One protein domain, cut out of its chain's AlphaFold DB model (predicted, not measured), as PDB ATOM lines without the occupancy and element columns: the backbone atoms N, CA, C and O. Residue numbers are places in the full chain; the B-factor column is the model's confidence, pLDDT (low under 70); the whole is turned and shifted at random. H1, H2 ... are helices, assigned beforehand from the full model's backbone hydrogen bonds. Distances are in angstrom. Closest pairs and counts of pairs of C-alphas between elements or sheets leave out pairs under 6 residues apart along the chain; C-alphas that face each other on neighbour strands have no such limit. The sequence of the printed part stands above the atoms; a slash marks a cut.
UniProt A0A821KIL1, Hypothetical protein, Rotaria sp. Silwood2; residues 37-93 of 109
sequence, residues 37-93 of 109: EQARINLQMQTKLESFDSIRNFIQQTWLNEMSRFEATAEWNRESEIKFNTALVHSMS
ATOM      1  N   GLU A  37      54.219  63.980 122.993       95.19
ATOM      2  CA  GLU A  37      54.179  65.230 123.762       95.19
ATOM      3  C   GLU A  37      54.017  66.442 122.844       95.19
ATOM      4  O   GLU A  37      53.156  67.292 123.070       95.19
ATOM      5  N   GLN A  38      54.757  66.464 121.739       95.56
ATOM      6  CA  GLN A  38      54.609  67.509 120.739       95.56
ATOM      7  C   GLN A  38      53.224  67.458 120.063       95.56
ATOM      8  O   GLN A  38      52.626  68.506 119.821       95.56
ATOM      9  N   ALA A  39      52.640  66.273 119.854       95.62
ATOM     10  CA  ALA A  39      51.259  66.151 119.375       95.62
ATOM     11  C   ALA A  39      50.245  66.803 120.337       95.62
ATOM     12  O   ALA A  39      49.298  67.445 119.879       95.62
ATOM     13  N   ARG A  40      50.447  66.697 121.662       95.25
ATOM     14  CA  ARG A  40      49.614  67.391 122.668       95.25
ATOM     15  C   ARG A  40      49.791  68.905 122.601       95.25
ATOM     16  O   ARG A  40      48.803  69.636 122.656       95.25
ATOM     17  N   ILE A  41      51.030  69.369 122.441       95.62
ATOM     18  CA  ILE A  41      51.366  70.788 122.275       95.62
ATOM     19  C   ILE A  41      50.692  71.364 121.019       95.62
ATOM     20  O   ILE A  41      50.043  72.411 121.098       95.62
ATOM     21  N   ASN A  42      50.779  70.660 119.885       94.81
ATOM     22  CA  ASN A  42      50.110  71.036 118.639       94.81
ATOM     23  C   ASN A  42      48.598  71.128 118.834       94.81
ATOM     24  O   ASN A  42      47.999  72.149 118.503       94.81
ATOM     25  N   LEU A  43      47.994  70.097 119.432       96.06
ATOM     26  CA  LEU A  43      46.560  70.058 119.695       96.06
ATOM     27  C   LEU A  43      46.105  71.270 120.516       96.06
ATOM     28  O   LEU A  43      45.150  71.949 120.133       96.06
ATOM     29  N   GLN A  44      46.808  71.575 121.610       95.31
ATOM     30  CA  GLN A  44      46.477  72.699 122.480       95.31
ATOM     31  C   GLN A  44      46.628  74.044 121.762       95.31
ATOM     32  O   GLN A  44      45.757  74.899 121.891       95.31
ATOM     33  N   MET A  45      47.704  74.254 121.001       94.00
ATOM     34  CA  MET A  45      47.927  75.532 120.315       94.00
ATOM     35  C   MET A  45      46.979  75.759 119.139       94.00
ATOM     36  O   MET A  45      46.490  76.875 118.962       94.00
ATOM     37  N   GLN A  46      46.712  74.720 118.349       92.12
ATOM     38  CA  GLN A  46      45.905  74.826 117.132       92.12
ATOM     39  C   GLN A  46      44.412  74.915 117.435       92.12
ATOM     40  O   GLN A  46      43.687  75.618 116.736       92.12
ATOM     41  N   THR A  47      43.942  74.212 118.468       94.62
ATOM     42  CA  THR A  47      42.505  74.135 118.775       94.62
ATOM     43  C   THR A  47      42.101  74.955 119.990       94.62
ATOM     44  O   THR A  47      40.928  75.290 120.123       94.62
ATOM     45  N   LYS A  48      43.036  75.219 120.919       94.31
ATOM     46  CA  LYS A  48      42.773  75.774 122.261       94.31
ATOM     47  C   LYS A  48      41.673  75.035 123.035       94.31
ATOM     48  O   LYS A  48      41.156  75.565 124.014       94.31
ATOM     49  N   LEU A  49      41.337  73.813 122.607       93.00
ATOM     50  CA  LEU A  49      40.185  73.034 123.063       93.00
ATOM     51  C   LEU A  49      38.849  73.800 122.970       93.00
ATOM     52  O   LEU A  49      37.946  73.589 123.781       93.00
ATOM     53  N   GLU A  50      38.718  74.691 121.982       96.50
ATOM     54  CA  GLU A  50      37.452  75.346 121.643       96.50
ATOM     55  C   GLU A  50      36.426  74.354 121.088       96.50
ATOM     56  O   GLU A  50      36.780  73.283 120.608       96.50
ATOM     57  N   SER A  51      35.139  74.715 121.107       96.50
ATOM     58  CA  SER A  51      34.076  73.833 120.619       96.50
ATOM     59  C   SER A  51      34.249  73.458 119.142       96.50
ATOM     60  O   SER A  51      34.770  74.233 118.336       96.50
ATOM     61  N   PHE A  52      33.728  72.286 118.768       96.31
ATOM     62  CA  PHE A  52      33.732  71.812 117.382       96.31
ATOM     63  C   PHE A  52      33.183  72.860 116.402       96.31
ATOM     64  O   PHE A  52      33.792  73.116 115.365       96.31
ATOM     65  N   ASP A  53      32.067  73.507 116.751       97.12
ATOM     66  CA  ASP A  53      31.455  74.531 115.903       97.12
ATOM     67  C   ASP A  53      32.317  75.797 115.805       97.12
ATOM     68  O   ASP A  53      32.402  76.381 114.725       97.12
ATOM     69  N   SER A  54      33.001  76.198 116.887       97.44
ATOM     70  CA  SER A  54      33.946  77.327 116.858       97.44
ATOM     71  C   SER A  54      35.076  77.058 115.867       97.44
ATOM     72  O   SER A  54      35.301  77.839 114.942       97.44
ATOM     73  N   ILE A  55      35.717  75.891 115.994       97.19
ATOM     74  CA  ILE A  55      36.831  75.478 115.135       97.19
ATOM     75  C   ILE A  55      36.371  75.352 113.679       97.19
ATOM     76  O   ILE A  55      37.038  75.858 112.774       97.19
ATOM     77  N   ARG A  56      35.209  74.734 113.432       97.31
ATOM     78  CA  ARG A  56      34.628  74.610 112.087       97.31
ATOM     79  C   ARG A  56      34.416  75.977 111.442       97.31
ATOM     80  O   ARG A  56      34.803  76.171 110.291       97.31
ATOM     81  N   ASN A  57      33.810  76.909 112.173       98.25
ATOM     82  CA  ASN A  57      33.540  78.250 111.668       98.25
ATOM     83  C   ASN A  57      34.841  79.009 111.398       98.25
ATOM     84  O   ASN A  57      34.983  79.611 110.336       98.25
ATOM     85  N   PHE A  58      35.810  78.936 112.312       97.06
ATOM     86  CA  PHE A  58      37.119  79.559 112.140       97.06
ATOM     87  C   PHE A  58      37.843  79.047 110.884       97.06
ATOM     88  O   PHE A  58      38.297  79.843 110.059       97.06
ATOM     89  N   ILE A  59      37.893  77.725 110.688       95.88
ATOM     90  CA  ILE A  59      38.517  77.106 109.509       95.88
ATOM     91  C   ILE A  59      37.784  77.519 108.229       95.88
ATOM     92  O   ILE A  59      38.429  77.867 107.241       95.88
ATOM     93  N   GLN A  60      36.447  77.533 108.237       96.75
ATOM     94  CA  GLN A  60      35.661  77.963 107.081       96.75
ATOM     95  C   GLN A  60      35.962  79.418 106.697       96.75
ATOM     96  O   GLN A  60      36.167  79.703 105.520       96.75
ATOM     97  N   GLN A  61      36.025  80.330 107.670       97.62
ATOM     98  CA  GLN A  61      36.360  81.732 107.403       97.62
ATOM     99  C   GLN A  61      37.798  81.895 106.908       97.62
ATOM    100  O   GLN A  61      38.046  82.686 106.001       97.62
ATOM    101  N   THR A  62      38.732  81.106 107.442       95.69
ATOM    102  CA  THR A  62      40.129  81.101 106.987       95.69
ATOM    103  C   THR A  62      40.220  80.706 105.513       95.69
ATOM    104  O   THR A  62      40.846  81.412 104.727       95.69
ATOM    105  N   TRP A  63      39.523  79.640 105.104       94.44
ATOM    106  CA  TRP A  63      39.467  79.231 103.698       94.44
ATOM    107  C   TRP A  63      38.830  80.286 102.796       94.44
ATOM    108  O   TRP A  63      39.384  80.589 101.745       94.44
ATOM    109  N   LEU A  64      37.697  80.867 103.202       93.06
ATOM    110  CA  LEU A  64      37.044  81.925 102.425       93.06
ATOM    111  C   LEU A  64      37.965  83.136 102.236       93.06
ATOM    112  O   LEU A  64      38.026  83.688 101.138       93.06
ATOM    113  N   ASN A  65      38.717  83.510 103.273       94.88
ATOM    114  CA  ASN A  65      39.684  84.597 103.191       94.88
ATOM    115  C   ASN A  65      40.821  84.272 102.208       94.88
ATOM    116  O   ASN A  65      41.108  85.076 101.325       94.88
ATOM    117  N   GLU A  66      41.427  83.084 102.291       93.31
ATOM    118  CA  GLU A  66      42.497  82.691 101.362       93.31
ATOM    119  C   GLU A  66      42.008  82.580  99.914       93.31
ATOM    120  O   GLU A  66      42.661  83.074  98.996       93.31
ATOM    121  N   MET A  67      40.830  81.992  99.700       91.88
ATOM    122  CA  MET A  67      40.246  81.846  98.366       91.88
ATOM    123  C   MET A  67      39.859  83.192  97.745       91.88
ATOM    124  O   MET A  67      39.933  83.333  96.528       91.88
ATOM    125  N   SER A  68      39.513  84.202  98.554       90.69
ATOM    126  CA  SER A  68      39.166  85.540  98.049       90.69
ATOM    127  C   SER A  68      40.331  86.271  97.375       90.69
ATOM    128  O   SER A  68      40.115  87.219  96.628       90.69
ATOM    129  N   ARG A  69      41.570  85.808  97.585       92.25
ATOM    130  CA  ARG A  69      42.776  86.350  96.943       92.25
ATOM    131  C   ARG A  69      42.866  86.015  95.450       92.25
ATOM    132  O   ARG A  69      43.710  86.578  94.757       92.25
ATOM    133  N   PHE A  70      42.045  85.082  94.968       90.88
ATOM    134  CA  PHE A  70      42.037  84.628  93.582       90.88
ATOM    135  C   PHE A  70      40.845  85.238  92.848       90.88
ATOM    136  O   PHE A  70      39.708  84.799  93.004       90.88
ATOM    137  N   GLU A  71      41.110  86.237  92.010       85.94
ATOM    138  CA  GLU A  71      40.097  86.840  91.147       85.94
ATOM    139  C   GLU A  71      40.146  86.217  89.749       85.94
ATOM    140  O   GLU A  71      41.202  86.133  89.121       85.94
ATOM    141  N   ALA A  72      38.988  85.786  89.248       85.69
ATOM    142  CA  ALA A  72      38.845  85.254  87.899       85.69
ATOM    143  C   ALA A  72      37.609  85.849  87.215       85.69
ATOM    144  O   ALA A  72      36.504  85.857  87.763       85.69
ATOM    145  N   THR A  73      37.792  86.341  85.992       86.88
ATOM    146  CA  THR A  73      36.705  86.846  85.148       86.88
ATOM    147  C   THR A  73      36.337  85.787  84.114       86.88
ATOM    148  O   THR A  73      37.170  85.404  83.297       86.88
ATOM    149  N   ALA A  74      35.092  85.314  84.149       82.31
ATOM    150  CA  ALA A  74      34.550  84.335  83.210       82.31
ATOM    151  C   ALA A  74      33.021  84.473  83.114       82.31
ATOM    152  O   ALA A  74      32.389  85.087  83.977       82.31
ATOM    153  N   GLU A  75      32.411  83.869  82.091       87.56
ATOM    154  CA  GLU A  75      30.964  83.630  82.073       87.56
ATOM    155  C   GLU A  75      30.627  82.528  83.083       87.56
ATOM    156  O   GLU A  75      30.680  81.333  82.790       87.56
ATOM    157  N   TRP A  76      30.340  82.938  84.317       91.12
ATOM    158  CA  TRP A  76      30.083  82.009  85.407       91.12
ATOM    159  C   TRP A  76      28.724  81.320  85.261       91.12
ATOM    160  O   TRP A  76      27.669  81.951  85.248       91.12
ATOM    161  N   ASN A  77      28.756  79.992  85.251       94.38
ATOM    162  CA  ASN A  77      27.628  79.138  85.602       94.38
ATOM    163  C   ASN A  77      27.985  78.266  86.818       94.38
ATOM    164  O   ASN A  77      29.156  78.141  87.197       94.38
ATOM    165  N   ARG A  78      26.981  77.619  87.419       93.88
ATOM    166  CA  ARG A  78      27.173  76.814  88.635       93.88
ATOM    167  C   ARG A  78      28.245  75.728  88.481       93.88
ATOM    168  O   ARG A  78      28.990  75.463  89.417       93.88
ATOM    169  N   GLU A  79      28.333  75.104  87.309       94.75
ATOM    170  CA  GLU A  79      29.317  74.056  87.037       94.75
ATOM    171  C   GLU A  79      30.745  74.620  87.001       94.75
ATOM    172  O   GLU A  79      31.646  74.070  87.635       94.75
ATOM    173  N   SER A  80      30.951  75.738  86.303       93.62
ATOM    174  CA  SER A  80      32.252  76.413  86.221       93.62
ATOM    175  C   SER A  80      32.735  76.917  87.584       93.62
ATOM    176  O   SER A  80      33.907  76.751  87.914       93.62
ATOM    177  N   GLU A  81      31.826  77.432  88.415       91.44
ATOM    178  CA  GLU A  81      32.121  77.881  89.778       91.44
ATOM    179  C   GLU A  81      32.579  76.715  90.671       91.44
ATOM    180  O   GLU A  81      33.571  76.832  91.392       91.44
ATOM    181  N   ILE A  82      31.894  75.564  90.603       93.44
ATOM    182  CA  ILE A  82      32.294  74.358  91.345       93.44
ATOM    183  C   ILE A  82      33.674  73.887  90.886       93.44
ATOM    184  O   ILE A  82      34.525  73.606  91.730       93.44
ATOM    185  N   LYS A  83      33.915  73.810  89.570       93.81
ATOM    186  CA  LYS A  83      35.202  73.354  89.018       93.81
ATOM    187  C   LYS A  83      36.355  74.251  89.460       93.81
ATOM    188  O   LYS A  83      37.358  73.731  89.944       93.81
ATOM    189  N   PHE A  84      36.197  75.567  89.337       92.62
ATOM    190  CA  PHE A  84      37.220  76.534  89.729       92.62
ATOM    191  C   PHE A  84      37.555  76.427  91.220       92.62
ATOM    192  O   PHE A  84      38.711  76.203  91.577       92.62
ATOM    193  N   ASN A  85      36.543  76.488  92.091       91.50
ATOM    194  CA  ASN A  85      36.758  76.427  93.537       91.50
ATOM    195  C   ASN A  85      37.322  75.073  93.993       91.50
ATOM    196  O   ASN A  85      38.185  75.028  94.866       91.50
ATOM    197  N   THR A  86      36.890  73.968  93.380       93.75
ATOM    198  CA  THR A  86      37.420  72.629  93.693       93.75
ATOM    199  C   THR A  86      38.889  72.510  93.287       93.75
ATOM    200  O   THR A  86      39.707  72.035  94.074       93.75
ATOM    201  N   ALA A  87      39.254  72.982  92.090       93.81
ATOM    202  CA  ALA A  87      40.646  73.004  91.639       93.81
ATOM    203  C   ALA A  87      41.523  73.878  92.548       93.81
ATOM    204  O   ALA A  87      42.639  73.484  92.887       93.81
ATOM    205  N   LEU A  88      40.998  75.022  92.994       93.25
ATOM    206  CA  LEU A  88      41.698  75.915  93.907       93.25
ATOM    207  C   LEU A  88      41.976  75.236  95.260       93.25
ATOM    208  O   LEU A  88      43.122  75.223  95.710       93.25
ATOM    209  N   VAL A  89      40.976  74.585  95.861       92.44
ATOM    210  CA  VAL A  89      41.155  73.806  97.101       92.44
ATOM    211  C   VAL A  89      42.190  72.692  96.920       92.44
ATOM    212  O   VAL A  89      43.071  72.535  97.767       92.44
ATOM    213  N   HIS A  90      42.150  71.949  95.808       93.75
ATOM    214  CA  HIS A  90      43.157  70.923  95.521       93.75
ATOM    215  C   HIS A  90      44.569  71.502  95.419       93.75
ATOM    216  O   HIS A  90      45.497  70.929  95.985       93.75
ATOM    217  N   SER A  91      44.727  72.647  94.750       92.56
ATOM    218  CA  SER A  91      46.035  73.289  94.587       92.56
ATOM    219  C   SER A  91      46.645  73.756  95.912       92.56
ATOM    220  O   SER A  91      47.857  73.688  96.078       92.56
ATOM    221  N   MET A  92      45.811  74.168  96.873       91.50
ATOM    222  CA  MET A  92      46.250  74.648  98.189       91.50
ATOM    223  C   MET A  92      46.421  73.531  99.229       91.50
ATOM    224  O   MET A  92      46.914  73.782 100.324       91.50
ATOM    225  N   SER A  93      46.029  72.292  98.916       88.81
ATOM    226  CA  SER A  93      46.118  71.159  99.851       88.81
ATOM    227  C   SER A  93      47.520  70.534  99.917       88.81
ATOM    228  O   SER A  93      47.720  69.522 100.588       88.81
TER     229      SER A  93
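This is residues 37 to 93 of the 109 residues of the protein "Hypothetical protein" of Rotaria sp. Silwood2 (UniProt A0A821KIL1). Three helices make a drawn-out zigzag with few contacts: H1 sticks out at one end with residues 37 to 45, H2 runs on from a corner, and beyond H2 a loop, residues 68 to 77, turns the backbone into H3, which comes back to the end of H2. The 57 printed residues hold H1, H2 and H3 in that order, with no named strand: all helix. The whole is only just extended, close to loose, with a radius of gyration of the C-alphas of 15.8 A, and spans 50 by 21 by 18 A.

H1, residues 37 to 47, begins at C-alpha 37 (54.179, 65.230, 123.762) and is 15.5 A long. H2, residues 52 to 67, is 22.5 A long. H3, residues 78 to 92, is 21.4 A long and ends at C-alpha 92 (46.250, 74.648, 98.189).

H1 and H2 are close but not clearly touching, their closest C-alphas, of Thr 47 and Ile 55, 6.9 A apart; they are about perpendicular at 76 degrees. H2 and H3 are likewise close but not clearly touching, with the closest C-alphas, of Met 67 and Leu 88, 7.6 A apart, and about perpendicular at 81 degrees. H1 and H3 are apart. In H1, H2 and H3 every O i to N i+4 pair is within hydrogen-bond range.

The C-alphas of Glu 37 and Glu 75, the two farthest apart, are 51.1 A apart. The printed part has no cut; no link is long, and no printed residue is under 70 in pLDDT.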